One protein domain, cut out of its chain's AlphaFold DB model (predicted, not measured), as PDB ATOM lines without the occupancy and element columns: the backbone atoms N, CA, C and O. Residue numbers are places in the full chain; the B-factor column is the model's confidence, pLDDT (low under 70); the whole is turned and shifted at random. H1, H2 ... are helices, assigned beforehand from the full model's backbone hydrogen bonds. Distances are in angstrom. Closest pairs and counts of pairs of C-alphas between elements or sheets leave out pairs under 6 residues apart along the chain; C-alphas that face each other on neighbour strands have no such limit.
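This is residues 107 to 147 and 154 to 194 of the 203 residues of the protein "CUE domain-containing protein" of Phytophthora parasitica P1976 (UniProt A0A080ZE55). Five helices set at steep angles, with few contacts, make an angular frame: short H2 joins H1 and H3 at two corners, H5 packs on H2, and residues 155 to 161, mostly in H4, stick out. The class is all helix, with 82 residues printed and H1 to H5 in chain order. The whole is compact, radius of gyration of the C-alphas 13.2 A, spans 35 by 27 by 26 A.

H1, residues 108 to 121, is about perpendicular to H2, residues 123 to 131, at 85 degrees. H2 and H3, residues 133 to 146, only just touch, with 3 pairs of C-alphas within 8 A, only at the corner; the closest C-alphas, of Leu 130 and Ser 136, are 5.3 A apart. H4, residues 156 to 172, is near H3. H5, residues 176 to 194, touches H2 with residues 182 to 189 alone, the closest C-alphas, of Tyr 186 and Phe 125, 7.0 A apart. O i to N i+4 pairs are within hydrogen-bond range throughout H1, H2, H4 and H5, and 6 of 10 in H3.

H1 begins at C-alpha 108 (-17.477, 29.817, 39.944); H5, 26.6 A long, ends at C-alpha 194 (-36.754, 31.965, 57.672).

Residues 148 to 153 are not printed, a 16.0 A gap between C-alphas 147 and 154. Residues 140 to 147 are among the 18 under pLDDT 70.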
ATOM      1  N   SER A 107     -16.281  25.335  38.897       69.44
ATOM      2  CA  SER A 107     -16.089  26.645  38.282       69.44
ATOM      3  C   SER A 107     -16.991  27.610  39.043       69.44
ATOM      4  O   SER A 107     -18.098  27.222  39.418       69.44
ATOM      5  N   GLU A 108     -16.583  28.855  39.283       73.62
ATOM      6  CA  GLU A 108     -17.477  29.817  39.944       73.62
ATOM      7  C   GLU A 108     -18.846  29.900  39.236       73.62
ATOM      8  O   GLU A 108     -19.857  30.289  39.814       73.62
ATOM      9  N   GLN A 109     -18.887  29.549  37.948       73.06
ATOM     10  CA  GLN A 109     -20.113  29.364  37.189       73.06
ATOM     11  C   GLN A 109     -20.983  28.210  37.715       73.06
ATOM     12  O   GLN A 109     -22.178  28.392  37.890       73.06
ATOM     13  N   GLU A 110     -20.400  27.056  38.021       76.12
ATOM     14  CA  GLU A 110     -21.122  25.891  38.534       76.12
ATOM     15  C   GLU A 110     -21.672  26.124  39.948       76.12
ATOM     16  O   GLU A 110     -22.763  25.657  40.267       76.12
ATOM     17  N   GLU A 111     -20.985  26.910  40.781       79.38
ATOM     18  CA  GLU A 111     -21.542  27.347  42.068       79.38
ATOM     19  C   GLU A 111     -22.762  28.263  41.874       79.38
ATOM     20  O   GLU A 111     -23.810  28.051  42.497       79.38
ATOM     21  N   ARG A 112     -22.667  29.246  40.965       73.81
ATOM     22  CA  ARG A 112     -23.803  30.113  40.597       73.81
ATOM     23  C   ARG A 112     -24.973  29.284  40.059       73.81
ATOM     24  O   ARG A 112     -26.121  29.509  40.457       73.81
ATOM     25  N   ASP A 113     -24.682  28.292  39.225       76.31
ATOM     26  CA  ASP A 113     -25.674  27.386  38.652       76.31
ATOM     27  C   ASP A 113     -26.287  26.464  39.718       76.31
ATOM     28  O   ASP A 113     -27.491  26.209  39.685       76.31
ATOM     29  N   ALA A 114     -25.520  26.022  40.717       82.25
ATOM     30  CA  ALA A 114     -26.019  25.216  41.833       82.25
ATOM     31  C   ALA A 114     -26.967  26.008  42.745       82.25
ATOM     32  O   ALA A 114     -27.993  25.479  43.195       82.25
ATOM     33  N   ILE A 115     -26.662  27.285  42.996       81.06
ATOM     34  CA  ILE A 115     -27.567  28.188  43.717       81.06
ATOM     35  C   ILE A 115     -28.856  28.336  42.913       81.06
ATOM     36  O   ILE A 115     -29.931  28.083  43.453       81.06
ATOM     37  N   LEU A 116     -28.764  28.654  41.618       78.31
ATOM     38  CA  LEU A 116     -29.923  28.754  40.729       78.31
ATOM     39  C   LEU A 116     -30.752  27.469  40.694       78.31
ATOM     40  O   LEU A 116     -31.977  27.531  40.801       78.31
ATOM     41  N   ALA A 117     -30.104  26.312  40.621       81.88
ATOM     42  CA  ALA A 117     -30.763  25.017  40.651       81.88
ATOM     43  C   ALA A 117     -31.581  24.827  41.930       81.88
ATOM     44  O   ALA A 117     -32.736  24.401  41.874       81.88
ATOM     45  N   ARG A 118     -31.012  25.205  43.079       81.19
ATOM     46  CA  ARG A 118     -31.710  25.181  44.366       81.19
ATOM     47  C   ARG A 118     -32.876  26.171  44.401       81.19
ATOM     48  O   ARG A 118     -33.949  25.794  44.865       81.19
ATOM     49  N   MET A 119     -32.704  27.390  43.882       79.38
ATOM     50  CA  MET A 119     -33.783  28.390  43.790       79.38
ATOM     51  C   MET A 119     -34.955  27.847  42.975       79.38
ATOM     52  O   MET A 119     -36.108  27.899  43.396       79.38
ATOM     53  N   LEU A 120     -34.644  27.258  41.822       75.50
ATOM     54  CA  LEU A 120     -35.632  26.681  40.933       75.50
ATOM     55  C   LEU A 120     -36.238  25.400  41.487       75.50
ATOM     56  O   LEU A 120     -37.261  25.002  40.971       75.50
ATOM     57  N   GLN A 121     -35.694  24.707  42.480       78.00
ATOM     58  CA  GLN A 121     -36.396  23.553  43.062       78.00
ATOM     59  C   GLN A 121     -37.598  23.969  43.924       78.00
ATOM     60  O   GLN A 121     -38.531  23.180  44.086       78.00
ATOM     61  N   ASP A 122     -37.614  25.205  44.421       82.56
ATOM     62  CA  ASP A 122     -38.668  25.711  45.293       82.56
ATOM     63  C   ASP A 122     -39.920  26.112  44.491       82.56
ATOM     64  O   ASP A 122     -39.890  27.001  43.638       82.56
ATOM     65  N   GLN A 123     -41.043  25.431  44.740       75.12
ATOM     66  CA  GLN A 123     -42.289  25.678  44.005       75.12
ATOM     67  C   GLN A 123     -42.883  27.061  44.276       75.12
ATOM     68  O   GLN A 123     -43.497  27.631  43.377       75.12
ATOM     69  N   ILE A 124     -42.713  27.600  45.483       78.12
ATOM     70  CA  ILE A 124     -43.314  28.885  45.853       78.12
ATOM     71  C   ILE A 124     -42.501  30.021  45.236       78.12
ATOM     72  O   ILE A 124     -43.070  30.960  44.683       78.12
ATOM     73  N   PHE A 125     -41.174  29.893  45.232       80.75
ATOM     74  CA  PHE A 125     -40.317  30.860  44.557       80.75
ATOM     75  C   PHE A 125     -40.576  30.911  43.046       80.75
ATOM     76  O   PHE A 125     -40.619  31.996  42.468       80.75
ATOM     77  N   ARG A 126     -40.799  29.759  42.394       79.19
ATOM     78  CA  ARG A 126     -41.188  29.724  40.973       79.19
ATOM     79  C   ARG A 126     -42.434  30.559  40.705       79.19
ATOM     80  O   ARG A 126     -42.456  31.298  39.725       79.19
ATOM     81  N   ASP A 127     -43.454  30.423  41.545       79.69
ATOM     82  CA  ASP A 127     -44.702  31.172  41.399       79.69
ATOM     83  C   ASP A 127     -44.458  32.676  41.590       79.69
ATOM     84  O   ASP A 127     -44.898  33.488  40.779       79.69
ATOM     85  N   GLU A 128     -43.633  33.045  42.572       80.88
ATOM     86  CA  GLU A 128     -43.266  34.438  42.833       80.88
ATOM     87  C   GLU A 128     -42.465  35.062  41.677       80.88
ATOM     88  O   GLU A 128     -42.756  36.181  41.249       80.88
ATOM     89  N   VAL A 129     -41.533  34.318  41.077       82.56
ATOM     90  CA  VAL A 129     -40.821  34.735  39.859       82.56
ATOM     91  C   VAL A 129     -41.791  34.881  38.688       82.56
ATOM     92  O   VAL A 129     -41.759  35.890  37.990       82.56
ATOM     93  N   LEU A 130     -42.684  33.913  38.469       77.06
ATOM     94  CA  LEU A 130     -43.662  33.968  37.378       77.06
ATOM     95  C   LEU A 130     -44.710  35.071  37.564       77.06
ATOM     96  O   LEU A 130     -45.261  35.530  36.563       77.06
ATOM     97  N   SER A 131     -44.967  35.494  38.805       80.50
ATOM     98  CA  SER A 131     -45.853  36.614  39.144       80.50
ATOM     99  C   SER A 131     -45.229  37.985  38.877       80.50
ATOM    100  O   SER A 131     -45.944  38.982  38.776       80.50
ATOM    101  N   SER A 132     -43.901  38.052  38.751       80.50
ATOM    102  CA  SER A 132     -43.199  39.302  38.480       80.50
ATOM    103  C   SER A 132     -43.259  39.656  36.992       80.50
ATOM    104  O   SER A 132     -42.797  38.901  36.139       80.50
ATOM    105  N   GLU A 133     -43.818  40.832  36.687       78.12
ATOM    106  CA  GLU A 133     -44.149  41.281  35.324       78.12
ATOM    107  C   GLU A 133     -42.958  41.190  34.354       78.12
ATOM    108  O   GLU A 133     -43.092  40.703  33.232       78.12
ATOM    109  N   GLU A 134     -41.762  41.553  34.823       77.81
ATOM    110  CA  GLU A 134     -40.526  41.504  34.036       77.81
ATOM    111  C   GLU A 134     -40.159  40.085  33.590       77.81
ATOM    112  O   GLU A 134     -39.752  39.872  32.447       77.81
ATOM    113  N   PHE A 135     -40.321  39.096  34.471       78.12
ATOM    114  CA  PHE A 135     -40.021  37.703  34.157       78.12
ATOM    115  C   PHE A 135     -41.157  37.083  33.344       78.12
ATOM    116  O   PHE A 135     -40.888  36.374  32.369       78.12
ATOM    117  N   SER A 136     -42.418  37.389  33.671       75.69
ATOM    118  CA  SER A 136     -43.581  36.902  32.928       75.69
ATOM    119  C   SER A 136     -43.453  37.212  31.436       75.69
ATOM    120  O   SER A 136     -43.655  36.305  30.627       75.69
ATOM    121  N   SER A 137     -43.068  38.430  31.052       77.44
ATOM    122  CA  SER A 137     -42.920  38.809  29.639       77.44
ATOM    123  C   SER A 137     -41.897  37.949  28.889       77.44
ATOM    124  O   SER A 137     -42.143  37.561  27.749       77.44
ATOM    125  N   HIS A 138     -40.794  37.570  29.538       73.62
ATOM    126  CA  HIS A 138     -39.734  36.769  28.918       73.62
ATOM    127  C   HIS A 138     -40.122  35.286  28.740       73.62
ATOM    128  O   HIS A 138     -39.736  34.643  27.762       73.62
ATOM    129  N   PHE A 139     -40.919  34.728  29.661       72.75
ATOM    130  CA  PHE A 139     -41.393  33.339  29.565       72.75
ATOM    131  C   PHE A 139     -42.644  33.185  28.687       72.75
ATOM    132  O   PHE A 139     -42.789  32.168  28.001       72.75
ATOM    133  N   HIS A 140     -43.546  34.172  28.682       67.81
ATOM    134  CA  HIS A 140     -44.805  34.100  27.932       67.81
ATOM    135  C   HIS A 140     -44.613  34.217  26.418       67.81
ATOM    136  O   HIS A 140     -45.326  33.531  25.681       67.81
ATOM    137  N   ASP A 141     -43.626  34.986  25.952       65.25
ATOM    138  CA  ASP A 141     -43.318  35.118  24.520       65.25
ATOM    139  C   ASP A 141     -43.045  33.747  23.867       65.25
ATOM    140  O   ASP A 141     -43.511  33.439  22.768       65.25
ATOM    141  N   ASN A 142     -42.405  32.843  24.618       56.47
ATOM    142  CA  ASN A 142     -42.021  31.527  24.117       56.47
ATOM    143  C   ASN A 142     -42.995  30.392  24.480       56.47
ATOM    144  O   ASN A 142     -42.983  29.348  23.823       56.47
ATOM    145  N   ARG A 143     -43.877  30.572  25.475       59.75
ATOM    146  CA  ARG A 143     -44.911  29.569  25.811       59.75
ATOM    147  C   ARG A 143     -45.876  29.344  24.642       59.75
ATOM    148  O   ARG A 143     -46.341  28.227  24.430       59.75
ATOM    149  N   SER A 144     -46.078  30.382  23.832       58.09
ATOM    150  CA  SER A 144     -46.837  30.333  22.579       58.09
ATOM    151  C   SER A 144     -46.176  29.458  21.502       58.09
ATOM    152  O   SER A 144     -46.873  28.931  20.640       58.09
ATOM    153  N   ARG A 145     -44.850  29.247  21.561       54.66
ATOM    154  CA  ARG A 145     -44.103  28.358  20.648       54.66
ATOM    155  C   ARG A 145     -43.908  26.941  21.197       54.66
ATOM    156  O   ARG A 145     -43.843  26.001  20.417       54.66
ATOM    157  N   GLN A 146     -43.851  26.773  22.520       55.34
ATOM    158  CA  GLN A 146     -43.638  25.478  23.188       55.34
ATOM    159  C   GLN A 146     -44.921  24.717  23.558       55.34
ATOM    160  O   GLN A 146     -44.839  23.639  24.140       55.34
ATOM    161  N   SER A 147     -46.109  25.200  23.176       49.97
ATOM    162  CA  SER A 147     -47.373  24.448  23.304       49.97
ATOM    163  C   SER A 147     -47.482  23.262  22.319       49.97
ATOM    164  O   SER A 147     -48.580  22.896  21.890       49.97
ATOM    165  N   LYS A 154     -44.233   9.844  28.670       59.12
ATOM    166  CA  LYS A 154     -43.169  10.309  29.568       59.12
ATOM    167  C   LYS A 154     -43.643  10.284  31.018       59.12
ATOM    168  O   LYS A 154     -44.693  10.822  31.367       59.12
ATOM    169  N   THR A 155     -42.850   9.661  31.887       71.81
ATOM    170  CA  THR A 155     -43.135   9.630  33.331       71.81
ATOM    171  C   THR A 155     -43.102  11.059  33.877       71.81
ATOM    172  O   THR A 155     -42.262  11.849  33.461       71.81
ATOM    173  N   ALA A 156     -43.962  11.401  34.842       70.06
ATOM    174  CA  ALA A 156     -44.014  12.744  35.439       70.06
ATOM    175  C   ALA A 156     -42.639  13.265  35.908       70.06
ATOM    176  O   ALA A 156     -42.363  14.455  35.803       70.06
ATOM    177  N   ALA A 157     -41.762  12.367  36.368       70.69
ATOM    178  CA  ALA A 157     -40.383  12.684  36.733       70.69
ATOM    179  C   ALA A 157     -39.514  13.096  35.529       70.69
ATOM    180  O   ALA A 157     -38.717  14.019  35.646       70.69
ATOM    181  N   GLU A 158     -39.702  12.459  34.373       69.56
ATOM    182  CA  GLU A 158     -38.997  12.788  33.129       69.56
ATOM    183  C   GLU A 158     -39.511  14.105  32.537       69.56
ATOM    184  O   GLU A 158     -38.726  14.945  32.112       69.56
ATOM    185  N   ILE A 159     -40.825  14.339  32.609       69.25
ATOM    186  CA  ILE A 159     -41.431  15.624  32.231       69.25
ATOM    187  C   ILE A 159     -40.915  16.735  33.156       69.25
ATOM    188  O   ILE A 159     -40.596  17.831  32.700       69.25
ATOM    189  N   ALA A 160     -40.784  16.468  34.457       69.56
ATOM    190  CA  ALA A 160     -40.231  17.425  35.411       69.56
ATOM    191  C   ALA A 160     -38.746  17.730  35.146       69.56
ATOM    192  O   ALA A 160     -38.348  18.892  35.211       69.56
ATOM    193  N   SER A 161     -37.927  16.727  34.811       68.38
ATOM    194  CA  SER A 161     -36.512  16.951  34.489       68.38
ATOM    195  C   SER A 161     -36.327  17.639  33.136       68.38
ATOM    196  O   SER A 161     -35.476  18.516  33.008       68.38
ATOM    197  N   GLU A 162     -37.143  17.303  32.137       71.06
ATOM    198  CA  GLU A 162     -37.138  17.948  30.819       71.06
ATOM    199  C   GLU A 162     -37.596  19.408  30.909       71.06
ATOM    200  O   GLU A 162     -36.930  20.294  30.378       71.06
ATOM    201  N   THR A 163     -38.676  19.687  31.646       69.31
ATOM    202  CA  THR A 163     -39.135  21.065  31.886       69.31
ATOM    203  C   THR A 163     -38.113  21.877  32.670       69.31
ATOM    204  O   THR A 163     -37.879  23.034  32.329       69.31
ATOM    205  N   TYR A 164     -37.463  21.280  33.671       69.31
ATOM    206  CA  TYR A 164     -36.378  21.921  34.408       69.31
ATOM    207  C   TYR A 164     -35.181  22.235  33.503       69.31
ATOM    208  O   TYR A 164     -34.678  23.354  33.540       69.31
ATOM    209  N   THR A 165     -34.770  21.287  32.659       72.56
ATOM    210  CA  THR A 165     -33.647  21.471  31.726       72.56
ATOM    211  C   THR A 165     -33.960  22.586  30.733       72.56
ATOM    212  O   THR A 165     -33.213  23.559  30.652       72.56
ATOM    213  N   ALA A 166     -35.133  22.530  30.097       72.25
ATOM    214  CA  ALA A 166     -35.586  23.563  29.173       72.25
ATOM    215  C   ALA A 166     -35.681  24.942  29.844       72.25
ATOM    216  O   ALA A 166     -35.293  25.941  29.246       72.25
ATOM    217  N   MET A 167     -36.169  25.032  31.086       70.88
ATOM    218  CA  MET A 167     -36.181  26.299  31.824       70.88
ATOM    219  C   MET A 167     -34.759  26.767  32.137       70.88
ATOM    220  O   MET A 167     -34.459  27.939  31.930       70.88
ATOM    221  N   SER A 168     -33.879  25.868  32.586       71.38
ATOM    222  CA  SER A 168     -32.491  26.186  32.935       71.38
ATOM    223  C   SER A 168     -31.694  26.737  31.753       71.38
ATOM    224  O   SER A 168     -30.983  27.720  31.925       71.38
ATOM    225  N   GLU A 169     -31.894  26.222  30.537       73.75
ATOM    226  CA  GLU A 169     -31.292  26.776  29.315       73.75
ATOM    227  C   GLU A 169     -31.796  28.198  29.019       73.75
ATOM    228  O   GLU A 169     -31.024  29.083  28.646       73.75
ATOM    229  N   LYS A 170     -33.089  28.463  29.250       73.38
ATOM    230  CA  LYS A 170     -33.661  29.812  29.102       73.38
ATOM    231  C   LYS A 170     -33.104  30.764  30.155       73.38
ATOM    232  O   LYS A 170     -32.805  31.902  29.814       73.38
ATOM    233  N   PHE A 171     -32.923  30.297  31.390       71.06
ATOM    234  CA  PHE A 171     -32.268  31.063  32.447       71.06
ATOM    235  C   PHE A 171     -30.795  31.318  32.143       71.06
ATOM    236  O   PHE A 171     -30.326  32.434  32.346       71.06
ATOM    237  N   ALA A 172     -30.073  30.338  31.601       71.50
ATOM    238  CA  ALA A 172     -28.690  30.506  31.169       71.50
ATOM    239  C   ALA A 172     -28.574  31.584  30.080       71.50
ATOM    240  O   ALA A 172     -27.646  32.392  30.134       71.50
ATOM    241  N   SER A 173     -29.563  31.651  29.181       70.81
ATOM    242  CA  SER A 173     -29.696  32.667  28.131       70.81
ATOM    243  C   SER A 173     -30.145  34.053  28.628       70.81
ATOM    244  O   SER A 173     -30.085  35.005  27.850       70.81
ATOM    245  N   MET A 174     -30.617  34.199  29.872       75.94
ATOM    246  CA  MET A 174     -31.003  35.507  30.417       75.94
ATOM    247  C   MET A 174     -29.773  36.363  30.720       75.94
ATOM    248  O   MET A 174     -28.708  35.849  31.072       75.94
ATOM    249  N   SER A 175     -29.940  37.685  30.624       79.00
ATOM    250  CA  SER A 175     -28.880  38.632  30.965       79.00
ATOM    251  C   SER A 175     -28.446  38.470  32.422       79.00
ATOM    252  O   SER A 175     -29.242  38.125  33.302       79.00
ATOM    253  N   GLU A 176     -27.172  38.751  32.686       81.06
ATOM    254  CA  GLU A 176     -26.604  38.699  34.033       81.06
ATOM    255  C   GLU A 176     -27.398  39.574  35.016       81.06
ATOM    256  O   GLU A 176     -27.722  39.130  36.112       81.06
ATOM    257  N   ALA A 177     -27.856  40.749  34.568       81.88
ATOM    258  CA  ALA A 177     -28.726  41.632  35.344       81.88
ATOM    259  C   ALA A 177     -30.015  40.940  35.823       81.88
ATOM    260  O   ALA A 177     -30.460  41.149  36.955       81.88
ATOM    261  N   MET A 178     -30.616  40.086  34.990       82.75
ATOM    262  CA  MET A 178     -31.855  39.404  35.344       82.75
ATOM    263  C   MET A 178     -31.621  38.191  36.246       82.75
ATOM    264  O   MET A 178     -32.423  37.934  37.148       82.75
ATOM    265  N   LYS A 179     -30.485  37.503  36.076       83.44
ATOM    266  CA  LYS A 179     -30.012  36.481  37.023       83.44
ATOM    267  C   LYS A 179     -29.757  37.092  38.406       83.44
ATOM    268  O   LYS A 179     -30.236  36.550  39.401       83.44
ATOM    269  N   SER A 180     -29.095  38.250  38.479       85.00
ATOM    270  CA  SER A 180     -28.879  38.980  39.738       85.00
ATOM    271  C   SER A 180     -30.193  39.398  40.397       85.00
ATOM    272  O   SER A 180     -30.343  39.259  41.608       85.00
ATOM    273  N   LYS A 181     -31.173  39.856  39.614       87.25
ATOM    274  CA  LYS A 181     -32.494  40.233  40.135       87.25
ATOM    275  C   LYS A 181     -33.277  39.043  40.689       87.25
ATOM    276  O   LYS A 181     -33.896  39.153  41.745       87.25
ATOM    277  N   MET A 182     -33.224  37.898  40.011       84.31
ATOM    278  CA  MET A 182     -33.785  36.650  40.532       84.31
ATOM    279  C   MET A 182     -33.115  36.255  41.851       84.31
ATOM    280  O   MET A 182     -33.798  35.880  42.802       84.31
ATOM    281  N   HIS A 183     -31.790  36.363  41.913       84.44
ATOM    282  CA  HIS A 183     -31.043  36.063  43.125       84.44
ATOM    283  C   HIS A 183     -31.441  36.985  44.291       84.44
ATOM    284  O   HIS A 183     -31.672  36.499  45.395       84.44
ATOM    285  N   ASP A 184     -31.623  38.288  44.047       86.94
ATOM    286  CA  ASP A 184     -32.156  39.229  45.044       86.94
ATOM    287  C   ASP A 184     -33.551  38.816  45.541       86.94
ATOM    288  O   ASP A 184     -33.776  38.710  46.751       86.94
ATOM    289  N   MET A 185     -34.471  38.503  44.622       83.94
ATOM    290  CA  MET A 185     -35.807  38.021  44.991       83.94
ATOM    291  C   MET A 185     -35.730  36.774  45.868       83.94
ATOM    292  O   MET A 185     -36.462  36.669  46.850       83.94
ATOM    293  N   TYR A 186     -34.821  35.850  45.558       81.44
ATOM    294  CA  TYR A 186     -34.638  34.636  46.340       81.44
ATOM    295  C   TYR A 186     -34.081  34.906  47.739       81.44
ATOM    296  O   TYR A 186     -34.567  34.331  48.712       81.44
ATOM    297  N   MET A 187     -33.113  35.814  47.875       84.00
ATOM    298  CA  MET A 187     -32.596  36.217  49.187       84.00
ATOM    299  C   MET A 187     -33.699  36.833  50.052       84.00
ATOM    300  O   MET A 187     -33.829  36.514  51.236       84.00
ATOM    301  N   ARG A 188     -34.554  37.667  49.453       82.62
ATOM    302  CA  ARG A 188     -35.715  38.256  50.134       82.62
ATOM    303  C   ARG A 188     -36.761  37.203  50.504       82.62
ATOM    304  O   ARG A 188     -37.321  37.259  51.599       82.62
ATOM    305  N   PHE A 189     -36.997  36.241  49.617       81.81
ATOM    306  CA  PHE A 189     -37.884  35.105  49.847       81.81
ATOM    307  C   PHE A 189     -37.386  34.231  51.005       81.81
ATOM    308  O   PHE A 189     -38.163  33.913  51.905       81.81
ATOM    309  N   GLN A 190     -36.085  33.923  51.054       80.50
ATOM    310  CA  GLN A 190     -35.480  33.225  52.188       80.50
ATOM    311  C   GLN A 190     -35.673  34.003  53.486       80.50
ATOM    312  O   GLN A 190     -36.187  33.439  54.441       80.50
ATOM    313  N   MET A 191     -35.372  35.305  53.525       76.50
ATOM    314  CA  MET A 191     -35.582  36.103  54.743       76.50
ATOM    315  C   MET A 191     -37.044  36.116  55.203       76.50
ATOM    316  O   MET A 191     -37.324  36.161  56.401       76.50
ATOM    317  N   ARG A 192     -37.992  36.058  54.263       74.62
ATOM    318  CA  ARG A 192     -39.423  36.003  54.567       74.62
ATOM    319  C   ARG A 192     -39.869  34.634  55.089       74.62
ATOM    320  O   ARG A 192     -40.745  34.591  55.950       74.62
ATOM    321  N   ASN A 193     -39.261  33.550  54.612       69.88
ATOM    322  CA  ASN A 193     -39.577  32.182  55.035       69.88
ATOM    323  C   ASN A 193     -38.768  31.683  56.233       69.88
ATOM    324  O   ASN A 193     -39.220  30.761  56.903       69.88
ATOM    325  N   ASP A 194     -37.614  32.284  56.523       59.91
ATOM    326  CA  ASP A 194     -36.754  31.965  57.672       59.91
ATOM    327  C   ASP A 194     -37.201  32.717  58.947       59.91
ATOM    328  O   ASP A 194     -36.957  32.291  60.077       59.91
TER     329      ASP A 194